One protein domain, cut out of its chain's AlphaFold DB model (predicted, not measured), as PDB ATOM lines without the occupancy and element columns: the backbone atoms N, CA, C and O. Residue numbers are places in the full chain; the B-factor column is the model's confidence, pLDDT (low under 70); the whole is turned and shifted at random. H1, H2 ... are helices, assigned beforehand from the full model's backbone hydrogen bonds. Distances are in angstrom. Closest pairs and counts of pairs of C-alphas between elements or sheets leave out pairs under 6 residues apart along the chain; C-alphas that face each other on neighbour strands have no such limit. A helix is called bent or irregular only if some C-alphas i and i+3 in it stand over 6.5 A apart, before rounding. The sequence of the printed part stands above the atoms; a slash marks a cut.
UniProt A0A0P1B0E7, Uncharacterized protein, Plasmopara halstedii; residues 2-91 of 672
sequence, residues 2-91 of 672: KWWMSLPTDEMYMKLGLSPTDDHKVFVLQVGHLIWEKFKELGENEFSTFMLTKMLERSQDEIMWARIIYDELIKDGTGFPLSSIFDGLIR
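This is residues 2 to 91 of the 672 residues of an uncharacterized protein of Plasmopara halstedii (UniProt A0A0P1B0E7). A helical hairpin, H3 and H4, stands in the middle of a rounded body, with a second helical hairpin, H5 and H6, packed on one side of it and two short helices, H1 and H2, more loosely set on the other side. H3, the longest helix, has a kink near residue 36. The printed part has 90 residues, with six named helices in the order H1 to H6 and no named strand, and its class is all helix. It is compact, with a radius of gyration of the C-alphas of 12.1 A and spans of 30 by 29 by 23 A.

H1, residues 2 to 6, and H2, residues 9 to 16, are close but not clearly touching; their closest C-alphas, of Trp 4 and Met 12, are 7.2 A apart. H3, residues 24 to 42, and H4, residues 44 to 58, touch and form a hairpin, opposite ways at a shallow tilt of 31 degrees, with C-alphas of Trp 36 and Phe 47 closest at 6.8 A. H4 is the hub, touching four helices. H1 and H4 only just touch, with 3 pairs of C-alphas within 8 A, the closest those of Met 5 and Phe 50 at 6.1 A; H4 does so with residues 50 to 54 alone. H2 and H4 also only just touch, with 3 such pairs, the closest C-alphas being those of Thr 9 and Lys 54 at 6.6 A; H4 does so with residues 54 to 58 alone. H5, residues 62 to 74, and H6, residues 82 to 90, form the other hairpin, opposite ways at a shallow tilt of 29 degrees, with C-alphas of Ala 66 and Phe 86 closest at 5.5 A. H4 and H6 touch at a steep tilt of 55 degrees, the same way, with C-alphas of Ser 48 and Ile 85 closest at 5.1 A. H3 touches H5 with residues 24 to 28 alone, about perpendicular at 74 degrees; the closest C-alphas, of Lys 25 and Ile 68, are 6.1 A apart. H3 and H6 are apart. Every O i to N i+4 pair is within hydrogen-bond range in H1, H2, H4, H5 and H6, and 13 of 15 are in H3.

H1 begins at C-alpha 2, (77.112, 116.452, 93.570). H3 is 24.8 A long from first to last C-alpha; its kink is 54 degrees, and it is irregular, with C-alphas 38 and 41 8.2 A apart. H4 is 21.0 A long and H5 18.3 A. H6 ends at C-alpha 90, (98.976, 111.595, 86.075).

The C-alphas of Trp 3 and Ile 74 are farthest apart, at 32.5 A. The printed part has no cut and no long link. Mean pLDDT of the printed part is 84.2, and residues 76 to 78, in the link from H5 to H6, are under 70.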
ATOM      1  N   LYS A   2      76.686 116.188  92.171       76.19
ATOM      2  CA  LYS A   2      77.112 116.452  93.570       76.19
ATOM      3  C   LYS A   2      76.598 115.433  94.599       76.19
ATOM      4  O   LYS A   2      77.384 114.949  95.400       76.19
ATOM      5  N   TRP A   3      75.320 115.055  94.517       80.62
ATOM      6  CA  TRP A   3      74.737 114.022  95.383       80.62
ATOM      7  C   TRP A   3      75.439 112.660  95.232       80.62
ATOM      8  O   TRP A   3      75.883 112.091  96.220       80.62
ATOM      9  N   TRP A   4      75.653 112.187  94.000       78.00
ATOM     10  CA  TRP A   4      76.381 110.939  93.731       78.00
ATOM     11  C   TRP A   4      77.830 110.960  94.234       78.00
ATOM     12  O   TRP A   4      78.317 109.950  94.730       78.00
ATOM     13  N   MET A   5      78.514 112.108  94.148       77.00
ATOM     14  CA  MET A   5      79.864 112.264  94.702       77.00
ATOM     15  C   MET A   5      79.876 112.177  96.234       77.00
ATOM     16  O   MET A   5      80.831 111.643  96.785       77.00
ATOM     17  N   SER A   6      78.817 112.631  96.914       80.75
ATOM     18  CA  SER A   6      78.723 112.569  98.381       80.75
ATOM     19  C   SER A   6      78.393 111.186  98.954       80.75
ATOM     20  O   SER A   6      78.570 110.985 100.151       80.75
ATOM     21  N   LEU A   7      77.921 110.239  98.134       81.69
ATOM     22  CA  LEU A   7      77.587 108.892  98.606       81.69
ATOM     23  C   LEU A   7      78.858 108.065  98.837       81.69
ATOM     24  O   LEU A   7      79.700 108.026  97.939       81.69
ATOM     25  N   PRO A   8      78.997 107.335  99.955       83.50
ATOM     26  CA  PRO A   8      80.041 106.325 100.102       83.50
ATOM     27  C   PRO A   8      80.001 105.301  98.959       83.50
ATOM     28  O   PRO A   8      78.932 104.999  98.421       83.50
ATOM     29  N   THR A   9      81.159 104.738  98.604       80.19
ATOM     30  CA  THR A   9      81.272 103.784  97.487       80.19
ATOM     31  C   THR A   9      80.297 102.602  97.635       80.19
ATOM     32  O   THR A   9      79.608 102.273  96.672       80.19
ATOM     33  N   ASP A  10      80.129 102.037  98.833       81.31
ATOM     34  CA  ASP A  10      79.200 100.918  99.074       81.31
ATOM     35  C   ASP A  10      77.725 101.292  98.842       81.31
ATOM     36  O   ASP A  10      76.958 100.528  98.251       81.31
ATOM     37  N   GLU A  11      77.322 102.500  99.242       84.75
ATOM     38  CA  GLU A  11      75.963 103.000  99.009       84.75
ATOM     39  C   GLU A  11      75.722 103.257  97.516       84.75
ATOM     40  O   GLU A  11      74.658 102.934  96.981       84.75
ATOM     41  N   MET A  12      76.731 103.771  96.810       87.19
ATOM     42  CA  MET A  12      76.694 103.927  95.359       87.19
ATOM     43  C   MET A  12      76.501 102.574  94.654       87.19
ATOM     44  O   MET A  12      75.657 102.489  93.763       87.19
ATOM     45  N   TYR A  13      77.214 101.516  95.066       83.00
ATOM     46  CA  TYR A  13      77.025 100.158  94.533       83.00
ATOM     47  C   TYR A  13      75.568  99.699  94.664       83.00
ATOM     48  O   TYR A  13      74.965  99.282  93.671       83.00
ATOM     49  N   MET A  14      74.964  99.869  95.846       84.19
ATOM     50  CA  MET A  14      73.553  99.531  96.066       84.19
ATOM     51  C   MET A  14      72.615 100.329  95.154       84.19
ATOM     52  O   MET A  14      71.702  99.762  94.554       84.19
ATOM     53  N   LYS A  15      72.839 101.641  95.011       84.56
ATOM     54  CA  LYS A  15      72.013 102.516  94.159       84.56
ATOM     55  C   LYS A  15      72.178 102.229  92.665       84.56
ATOM     56  O   LYS A  15      71.251 102.481  91.898       84.56
ATOM     57  N   LEU A  16      73.333 101.711  92.251       82.44
ATOM     58  CA  LEU A  16      73.603 101.283  90.876       82.44
ATOM     59  C   LEU A  16      73.164  99.836  90.599       82.44
ATOM     60  O   LEU A  16      73.225  99.410  89.449       82.44
ATOM     61  N   GLY A  17      72.707  99.092  91.614       83.19
ATOM     62  CA  GLY A  17      72.358  97.676  91.476       83.19
ATOM     63  C   GLY A  17      73.569  96.783  91.192       83.19
ATOM     64  O   GLY A  17      73.427  95.726  90.582       83.19
ATOM     65  N   LEU A  18      74.763  97.218  91.598       83.00
ATOM     66  CA  LEU A  18      76.015  96.498  91.407       83.00
ATOM     67  C   LEU A  18      76.369  95.695  92.661       83.00
ATOM     68  O   LEU A  18      76.158  96.143  93.787       83.00
ATOM     69  N   SER A  19      76.977  94.527  92.464       82.88
ATOM     70  CA  SER A  19      77.637  93.811  93.560       82.88
ATOM     71  C   SER A  19      79.012  94.431  93.820       82.88
ATOM     72  O   SER A  19      79.723  94.700  92.845       82.88
ATOM     73  N   PRO A  20      79.414  94.649  95.087       82.38
ATOM     74  CA  PRO A  20      80.778  95.048  95.408       82.38
ATOM     75  C   PRO A  20      81.770  94.066  94.779       82.38
ATOM     76  O   PRO A  20      81.588  92.852  94.855       82.38
ATOM     77  N   THR A  21      82.802  94.594  94.132       82.06
ATOM     78  CA  THR A  21      83.921  93.802  93.604       82.06
ATOM     79  C   THR A  21      85.175  94.202  94.353       82.06
ATOM     80  O   THR A  21      85.295  95.370  94.713       82.06
ATOM     81  N   ASP A  22      86.105  93.272  94.563       81.75
ATOM     82  CA  ASP A  22      87.459  93.569  95.049       81.75
ATOM     83  C   ASP A  22      88.403  93.951  93.897       81.75
ATOM     84  O   ASP A  22      89.364  94.694  94.087       81.75
ATOM     85  N   ASP A  23      88.068  93.539  92.670       88.50
ATOM     86  CA  ASP A  23      88.850  93.809  91.468       88.50
ATOM     87  C   ASP A  23      88.691  95.270  91.002       88.50
ATOM     88  O   ASP A  23      87.620  95.711  90.564       88.50
ATOM     89  N   HIS A  24      89.799  96.011  91.074       89.75
ATOM     90  CA  HIS A  24      89.919  97.408  90.660       89.75
ATOM     91  C   HIS A  24      89.631  97.634  89.168       89.75
ATOM     92  O   HIS A  24      89.026  98.642  88.802       89.75
ATOM     93  N   LYS A  25      90.008  96.704  88.290       90.00
ATOM     94  CA  LYS A  25      89.718  96.806  86.858       90.00
ATOM     95  C   LYS A  25      88.224  96.645  86.597       90.00
ATOM     96  O   LYS A  25      87.642  97.430  85.849       90.00
ATOM     97  N   VAL A  26      87.600  95.644  87.219       88.94
ATOM     98  CA  VAL A  26      86.152  95.411  87.091       88.94
ATOM     99  C   VAL A  26      85.370  96.626  87.588       88.94
ATOM    100  O   VAL A  26      84.412  97.034  86.933       88.94
ATOM    101  N   PHE A  27      85.821  97.259  88.676       90.44
ATOM    102  CA  PHE A  27      85.245  98.509  89.171       90.44
ATOM    103  C   PHE A  27      85.242  99.618  88.109       90.44
ATOM    104  O   PHE A  27      84.181 100.171  87.824       90.44
ATOM    105  N   VAL A  28      86.395  99.911  87.491       90.06
ATOM    106  CA  VAL A  28      86.511 100.968  86.467       90.06
ATOM    107  C   VAL A  28      85.562 100.709  85.300       90.06
ATOM    108  O   VAL A  28      84.876 101.627  84.856       90.06
ATOM    109  N   LEU A  29      85.486  99.464  84.824       89.69
ATOM    110  CA  LEU A  29      84.651  99.111  83.678       89.69
ATOM    111  C   LEU A  29      83.153  99.152  84.008       89.69
ATOM    112  O   LEU A  29      82.386  99.753  83.261       89.69
ATOM    113  N   GLN A  30      82.728  98.555  85.125       88.31
ATOM    114  CA  GLN A  30      81.310  98.480  85.492       88.31
ATOM    115  C   GLN A  30      80.750  99.841  85.911       88.31
ATOM    116  O   GLN A  30      79.716 100.271  85.400       88.31
ATOM    117  N   VAL A  31      81.436 100.533  86.826       87.75
ATOM    118  CA  VAL A  31      80.988 101.841  87.324       87.75
ATOM    119  C   VAL A  31      81.147 102.900  86.240       87.75
ATOM    120  O   VAL A  31      80.220 103.678  86.023       87.75
ATOM    121  N   GLY A  32      82.270 102.891  85.512       88.31
ATOM    122  CA  GLY A  32      82.520 103.827  84.418       88.31
ATOM    123  C   GLY A  32      81.455 103.740  83.328       88.31
ATOM    124  O   GLY A  32      80.865 104.758  82.974       88.31
ATOM    125  N   HIS A  33      81.130 102.529  82.867       88.69
ATOM    126  CA  HIS A  33      80.097 102.332  81.854       88.69
ATOM    127  C   HIS A  33      78.714 102.797  82.335       88.69
ATOM    128  O   HIS A  33      78.078 103.612  81.670       88.69
ATOM    129  N   LEU A  34      78.266 102.358  83.516       87.62
ATOM    130  CA  LEU A  34      76.926 102.686  84.021       87.62
ATOM    131  C   LEU A  34      76.736 104.173  84.324       87.62
ATOM    132  O   LEU A  34      75.658 104.724  84.085       87.62
ATOM    133  N   ILE A  35      77.761 104.833  84.865       87.88
ATOM    134  CA  ILE A  35      77.705 106.268  85.145       87.88
ATOM    135  C   ILE A  35      77.744 107.054  83.840       87.88
ATOM    136  O   ILE A  35      76.978 108.006  83.692       87.88
ATOM    137  N   TRP A  36      78.568 106.641  82.874       89.88
ATOM    138  CA  TRP A  36      78.591 107.279  81.565       89.88
ATOM    139  C   TRP A  36      77.247 107.140  80.847       89.88
ATOM    140  O   TRP A  36      76.695 108.139  80.399       89.88
ATOM    141  N   GLU A  37      76.645 105.951  80.804       87.56
ATOM    142  CA  GLU A  37      75.337 105.769  80.163       87.56
ATOM    143  C   GLU A  37      74.237 106.628  80.798       87.56
ATOM    144  O   GLU A  37      73.432 107.223  80.078       87.56
ATOM    145  N   LYS A  38      74.218 106.735  82.133       82.88
ATOM    146  CA  LYS A  38      73.203 107.504  82.870       82.88
ATOM    147  C   LYS A  38      73.417 109.018  82.824       82.88
ATOM    148  O   LYS A  38      72.448 109.754  82.982       82.88
ATOM    149  N   PHE A  39      74.657 109.485  82.660       79.56
ATOM    150  CA  PHE A  39      75.014 110.894  82.864       79.56
ATOM    151  C   PHE A  39      75.885 111.508  81.759       79.56
ATOM    152  O   PHE A  39      76.383 112.615  81.950       79.56
ATOM    153  N   LYS A  40      76.045 110.859  80.597       80.12
ATOM    154  CA  LYS A  40      76.834 111.387  79.461       80.12
ATOM    155  C   LYS A  40      76.440 112.803  79.033       80.12
ATOM    156  O   LYS A  40      77.293 113.554  78.577       80.12
ATOM    157  N   GLU A  41      75.172 113.184  79.208       82.00
ATOM    158  CA  GLU A  41      74.665 114.525  78.880       82.00
ATOM    159  C   GLU A  41      75.261 115.631  79.764       82.00
ATOM    160  O   GLU A  41      75.267 116.791  79.364       82.00
ATOM    161  N   LEU A  42      75.801 115.284  80.941       78.44
ATOM    162  CA  LEU A  42      76.484 116.232  81.825       78.44
ATOM    163  C   LEU A  42      77.902 116.574  81.354       78.44
ATOM    164  O   LEU A  42      78.430 117.585  81.794       78.44
ATOM    165  N   GLY A  43      78.495 115.764  80.472       85.25
ATOM    166  CA  GLY A  43      79.829 115.992  79.920       85.25
ATOM    167  C   GLY A  43      80.949 115.147  80.540       85.25
ATOM    168  O   GLY A  43      80.815 114.497  81.579       85.25
ATOM    169  N   GLU A  44      82.093 115.144  79.850       86.38
ATOM    170  CA  GLU A  44      83.294 114.366  80.192       86.38
ATOM    171  C   GLU A  44      83.978 114.840  81.485       86.38
ATOM    172  O   GLU A  44      84.537 114.028  82.225       86.38
ATOM    173  N   ASN A  45      83.914 116.137  81.797       84.12
ATOM    174  CA  ASN A  45      84.570 116.710  82.975       84.12
ATOM    175  C   ASN A  45      83.907 116.240  84.278       84.12
ATOM    176  O   ASN A  45      84.584 115.845  85.230       84.12
ATOM    177  N   GLU A  46      82.579 116.256  84.310       84.38
ATOM    178  CA  GLU A  46      81.743 115.817  85.418       84.38
ATOM    179  C   GLU A  46      81.933 114.320  85.655       84.38
ATOM    180  O   GLU A  46      82.149 113.899  86.794       84.38
ATOM    181  N   PHE A  47      81.926 113.532  84.575       88.62
ATOM    182  CA  PHE A  47      82.216 112.101  84.607       88.62
ATOM    183  C   PHE A  47      83.607 111.807  85.180       88.62
ATOM    184  O   PHE A  47      83.738 111.023  86.120       88.62
ATOM    185  N   SER A  48      84.637 112.479  84.662       87.69
ATOM    186  CA  SER A  48      86.023 112.264  85.087       87.69
ATOM    187  C   SER A  48      86.234 112.631  86.544       87.69
ATOM    188  O   SER A  48      86.861 111.879  87.283       87.69
ATOM    189  N   THR A  49      85.663 113.756  86.979       87.38
ATOM    190  CA  THR A  49      85.724 114.196  88.378       87.38
ATOM    191  C   THR A  49      85.139 113.133  89.298       87.38
ATOM    192  O   THR A  49      85.772 112.751  90.277       87.38
ATOM    193  N   PHE A  50      83.966 112.601  88.954       89.00
ATOM    194  CA  PHE A  50      83.330 111.548  89.734       89.00
ATOM    195  C   PHE A  50      84.159 110.263  89.773       89.00
ATOM    196  O   PHE A  50      84.370 109.715  90.855       89.00
ATOM    197  N   MET A  51      84.646 109.794  88.619       90.44
ATOM    198  CA  MET A  51      85.439 108.567  88.554       90.44
ATOM    199  C   MET A  51      86.722 108.701  89.372       90.44
ATOM    200  O   MET A  51      87.003 107.826  90.184       90.44
ATOM    201  N   LEU A  52      87.437 109.823  89.252       89.50
ATOM    202  CA  LEU A  52      88.624 110.109  90.062       89.50
ATOM    203  C   LEU A  52      88.305 110.097  91.559       89.50
ATOM    204  O   LEU A  52      89.006 109.438  92.320       89.50
ATOM    205  N   THR A  53      87.227 110.763  91.988       87.38
ATOM    206  CA  THR A  53      86.813 110.765  93.398       87.38
ATOM    207  C   THR A  53      86.561 109.349  93.914       87.38
ATOM    208  O   THR A  53      87.114 108.974  94.944       87.38
ATOM    209  N   LYS A  54      85.783 108.534  93.193       87.88
ATOM    210  CA  LYS A  54      85.419 107.182  93.652       87.88
ATOM    211  C   LYS A  54      86.574 106.189  93.570       87.88
ATOM    212  O   LYS A  54      86.711 105.332  94.438       87.88
ATOM    213  N   MET A  55      87.436 106.319  92.565       88.75
ATOM    214  CA  MET A  55      88.669 105.537  92.479       88.75
ATOM    215  C   MET A  55      89.588 105.837  93.665       88.75
ATOM    216  O   MET A  55      90.048 104.900  94.315       88.75
ATOM    217  N   LEU A  56      89.787 107.117  93.997       85.44
ATOM    218  CA  LEU A  56      90.645 107.535  95.108       85.44
ATOM    219  C   LEU A  56      90.057 107.182  96.482       85.44
ATOM    220  O   LEU A  56      90.800 106.776  97.371       85.44
ATOM    221  N   GLU A  57      88.734 107.248  96.663       84.69
ATOM    222  CA  GLU A  57      88.070 106.723  97.871       84.69
ATOM    223  C   GLU A  57      88.385 105.242  98.102       84.69
ATOM    224  O   GLU A  57      88.611 104.821  99.235       84.69
ATOM    225  N   ARG A  58      88.412 104.456  97.023       84.75
ATOM    226  CA  ARG A  58      88.639 103.013  97.075       84.75
ATOM    227  C   ARG A  58      90.116 102.645  97.230       84.75
ATOM    228  O   ARG A  58      90.438 101.689  97.926       84.75
ATOM    229  N   SER A  59      91.010 103.354  96.547       84.12
ATOM    230  CA  SER A  59      92.460 103.211  96.687       84.12
ATOM    231  C   SER A  59      93.149 104.512  96.304       84.12
ATOM    232  O   SER A  59      92.870 105.082  95.254       84.12
ATOM    233  N   GLN A  60      94.100 104.954  97.117       80.56
ATOM    234  CA  GLN A  60      94.880 106.169  96.865       80.56
ATOM    235  C   GLN A  60      96.067 105.932  95.904       80.56
ATOM    236  O   GLN A  60      96.859 106.843  95.669       80.56
ATOM    237  N   ASP A  61      96.219 104.720  95.353       82.25
ATOM    238  CA  ASP A  61      97.286 104.382  94.401       82.25
ATOM    239  C   ASP A  61      96.958 104.875  92.982       82.25
ATOM    240  O   ASP A  61      96.389 104.172  92.141       82.25
ATOM    241  N   GLU A  62      97.332 106.124  92.715       84.50
ATOM    242  CA  GLU A  62      97.152 106.780  91.418       84.50
ATOM    243  C   GLU A  62      97.865 106.053  90.267       84.50
ATOM    244  O   GLU A  62      97.372 106.067  89.137       84.50
ATOM    245  N   ILE A  63      99.014 105.413  90.524       83.56
ATOM    246  CA  ILE A  63      99.815 104.750  89.485       83.56
ATOM    247  C   ILE A  63      99.172 103.424  89.076       83.56
ATOM    248  O   ILE A  63      99.095 103.131  87.881       83.56
ATOM    249  N   MET A  64      98.677 102.638  90.037       86.62
ATOM    250  CA  MET A  64      97.878 101.440  89.770       86.62
ATOM    251  C   MET A  64      96.653 101.802  88.932       86.62
ATOM    252  O   MET A  64      96.396 101.167  87.907       86.62
ATOM    253  N   TRP A  65      95.919 102.841  89.333       88.75
ATOM    254  CA  TRP A  65      94.751 103.306  88.594       88.75
ATOM    255  C   TRP A  65      95.090 103.744  87.171       88.75
ATOM    256  O   TRP A  65      94.425 103.321  86.223       88.75
ATOM    257  N   ALA A  66      96.146 104.541  87.003       88.62
ATOM    258  CA  ALA A  66      96.585 104.998  85.692       88.62
ATOM    259  C   ALA A  66      97.003 103.825  84.799       88.62
ATOM    260  O   ALA A  66      96.681 103.820  83.612       88.62
ATOM    261  N   ARG A  67      97.645 102.797  85.370       86.50
ATOM    262  CA  ARG A  67      98.013 101.571  84.655       86.50
ATOM    263  C   ARG A  67      96.791 100.785  84.193       86.50
ATOM    264  O   ARG A  67      96.733 100.415  83.025       86.50
ATOM    265  N   ILE A  68      95.814 100.565  85.077       88.38
ATOM    266  CA  ILE A  68      94.556  99.885  84.729       88.38
ATOM    267  C   ILE A  68      93.879 100.614  83.568       88.38
ATOM    268  O   ILE A  68      93.489  99.983  82.591       88.38
ATOM    269  N   ILE A  69      93.772 101.942  83.650       89.06
ATOM    270  CA  ILE A  69      93.150 102.738  82.590       89.06
ATOM    271  C   ILE A  69      93.953 102.660  81.293       89.06
ATOM    272  O   ILE A  69      93.366 102.484  80.229       89.06
ATOM    273  N   TYR A  70      95.279 102.763  81.365       87.06
ATOM    274  CA  TYR A  70      96.146 102.676  80.195       87.06
ATOM    275  C   TYR A  70      96.027 101.324  79.476       87.06
ATOM    276  O   TYR A  70      95.876 101.289  78.254       87.06
ATOM    277  N   ASP A  71      96.020 100.220  80.226       86.06
ATOM    278  CA  ASP A  71      95.847  98.872  79.676       86.06
ATOM    279  C   ASP A  71      94.503  98.710  78.950       86.06
ATOM    280  O   ASP A  71      94.415  97.958  77.978       86.06
ATOM    281  N   GLU A  72      93.457  99.403  79.405       87.12
ATOM    282  CA  GLU A  72      92.151  99.405  78.741       87.12
ATOM    283  C   GLU A  72      92.088 100.384  77.560       87.12
ATOM    284  O   GLU A  72      91.456 100.067  76.556       87.12
ATOM    285  N   LEU A  73      92.799 101.516  77.613       83.25
ATOM    286  CA  LEU A  73      92.931 102.442  76.482       83.25
ATOM    287  C   LEU A  73      93.608 101.780  75.270       83.25
ATOM    288  O   LEU A  73      93.195 102.024  74.141       83.25
ATOM    289  N   ILE A  74      94.613 100.921  75.481       79.69
ATOM    290  CA  ILE A  74      95.304 100.209  74.386       79.69
ATOM    291  C   ILE A  74      94.398  99.174  73.703       79.69
ATOM    292  O   ILE A  74      94.602  98.857  72.531       79.69
ATOM    293  N   LYS A  75      93.425  98.605  74.423       79.50
ATOM    294  CA  LYS A  75      92.584  97.512  73.905       79.50
ATOM    295  C   LYS A  75      91.512  97.972  72.919       79.50
ATOM    296  O   LYS A  75      90.982  97.111  72.228       79.50
ATOM    297  N   ASP A  76      91.282  99.285  72.832       61.91
ATOM    298  CA  ASP A  76      90.272  99.970  72.018       61.91
ATOM    299  C   ASP A  76      88.824  99.509  72.326       61.91
ATOM    300  O   ASP A  76      88.510  98.321  72.349       61.91
ATOM    301  N   GLY A  77      87.896 100.446  72.573       63.12
ATOM    302  CA  GLY A  77      86.456 100.120  72.652       63.12
ATOM    303  C   GLY A  77      85.795 100.011  74.036       63.12
ATOM    304  O   GLY A  77      84.862  99.228  74.201       63.12
ATOM    305  N   THR A  78      86.183 100.822  75.024       69.06
ATOM    306  CA  THR A  78      85.480 100.867  76.327       69.06
ATOM    307  C   THR A  78      84.150 101.636  76.307       69.06
ATOM    308  O   THR A  78      83.330 101.459  77.203       69.06
ATOM    309  N   GLY A  79      83.891 102.461  75.284       73.94
ATOM    310  CA  GLY A  79      82.607 103.158  75.091       73.94
ATOM    311  C   GLY A  79      82.371 104.391  75.981       73.94
ATOM    312  O   GLY A  79      81.283 104.964  75.938       73.94
ATOM    313  N   PHE A  80      83.368 104.820  76.763       84.44
ATOM    314  CA  PHE A  80      83.325 106.014  77.623       84.44
ATOM    315  C   PHE A  80      84.722 106.667  77.752       84.44
ATOM    316  O   PHE A  80      85.729 105.998  77.495       84.44
ATOM    317  N   PRO A  81      84.823 107.965  78.109       84.25
ATOM    318  CA  PRO A  81      86.068 108.726  77.986       84.25
ATOM    319  C   PRO A  81      87.056 108.416  79.121       84.25
ATOM    320  O   PRO A  81      87.051 109.033  80.182       84.25
ATOM    321  N   LEU A  82      87.932 107.440  78.887       87.81
ATOM    322  CA  LEU A  82      88.998 107.052  79.818       87.81
ATOM    323  C   LEU A  82      90.224 107.984  79.785       87.81
ATOM    324  O   LEU A  82      90.977 108.043  80.757       87.81
ATOM    325  N   SER A  83      90.432 108.723  78.690       86.31
ATOM    326  CA  SER A  83      91.590 109.608  78.492       86.31
ATOM    327  C   SER A  83      91.659 110.741  79.513       86.31
ATOM    328  O   SER A  83      92.729 111.037  80.032       86.31
ATOM    329  N   SER A  84      90.525 111.349  79.848       83.81
ATOM    330  CA  SER A  84      90.432 112.434  80.832       83.81
ATOM    331  C   SER A  84      90.647 111.961  82.267       83.81
ATOM    332  O   SER A  84      91.261 112.678  83.058       83.81
ATOM    333  N   ILE A  85      90.222 110.738  82.599       88.62
ATOM    334  CA  ILE A  85      90.523 110.117  83.897       88.62
ATOM    335  C   ILE A  85      92.022 109.804  83.988       88.62
ATOM    336  O   ILE A  85      92.657 110.142  84.984       88.62
ATOM    337  N   PHE A  86      92.608 109.220  82.935       89.19
ATOM    338  CA  PHE A  86      94.051 108.972  82.861       89.19
ATOM    339  C   PHE A  86      94.859 110.262  83.036       89.19
ATOM    340  O   PHE A  86      95.764 110.331  83.871       89.19
ATOM    341  N   ASP A  87      94.489 111.303  82.288       86.62
ATOM    342  CA  ASP A  87      95.116 112.613  82.387       86.62
ATOM    343  C   ASP A  87      94.981 113.177  83.808       86.62
ATOM    344  O   ASP A  87      95.943 113.726  84.335       86.62
ATOM    345  N   GLY A  88      93.828 113.005  84.460       82.19
ATOM    346  CA  GLY A  88      93.585 113.464  85.827       82.19
ATOM    347  C   GLY A  88      94.418 112.767  86.910       82.19
ATOM    348  O   GLY A  88      94.762 113.415  87.892       82.19
ATOM    349  N   LEU A  89      94.774 111.489  86.736       86.31
ATOM    350  CA  LEU A  89      95.613 110.739  87.690       86.31
ATOM    351  C   LEU A  89      97.100 111.096  87.583       86.31
ATOM    352  O   LEU A  89      97.844 111.063  88.563       86.31
ATOM    353  N   ILE A  90      97.555 111.395  86.368       84.50
ATOM    354  CA  ILE A  90      98.976 111.595  86.075       84.50
ATOM    355  C   ILE A  90      99.371 113.073  86.089       84.50
ATOM    356  O   ILE A  90     100.520 113.395  86.401       84.50
ATOM    357  N   ARG A  91      98.452 113.980  85.749       73.69
ATOM    358  CA  ARG A  91      98.725 115.418  85.707       73.69
ATOM    359  C   ARG A  91      98.933 115.954  87.115       73.69
ATOM    360  O   ARG A  91      98.094 115.763  87.987       73.69
TER     361      ARG A  91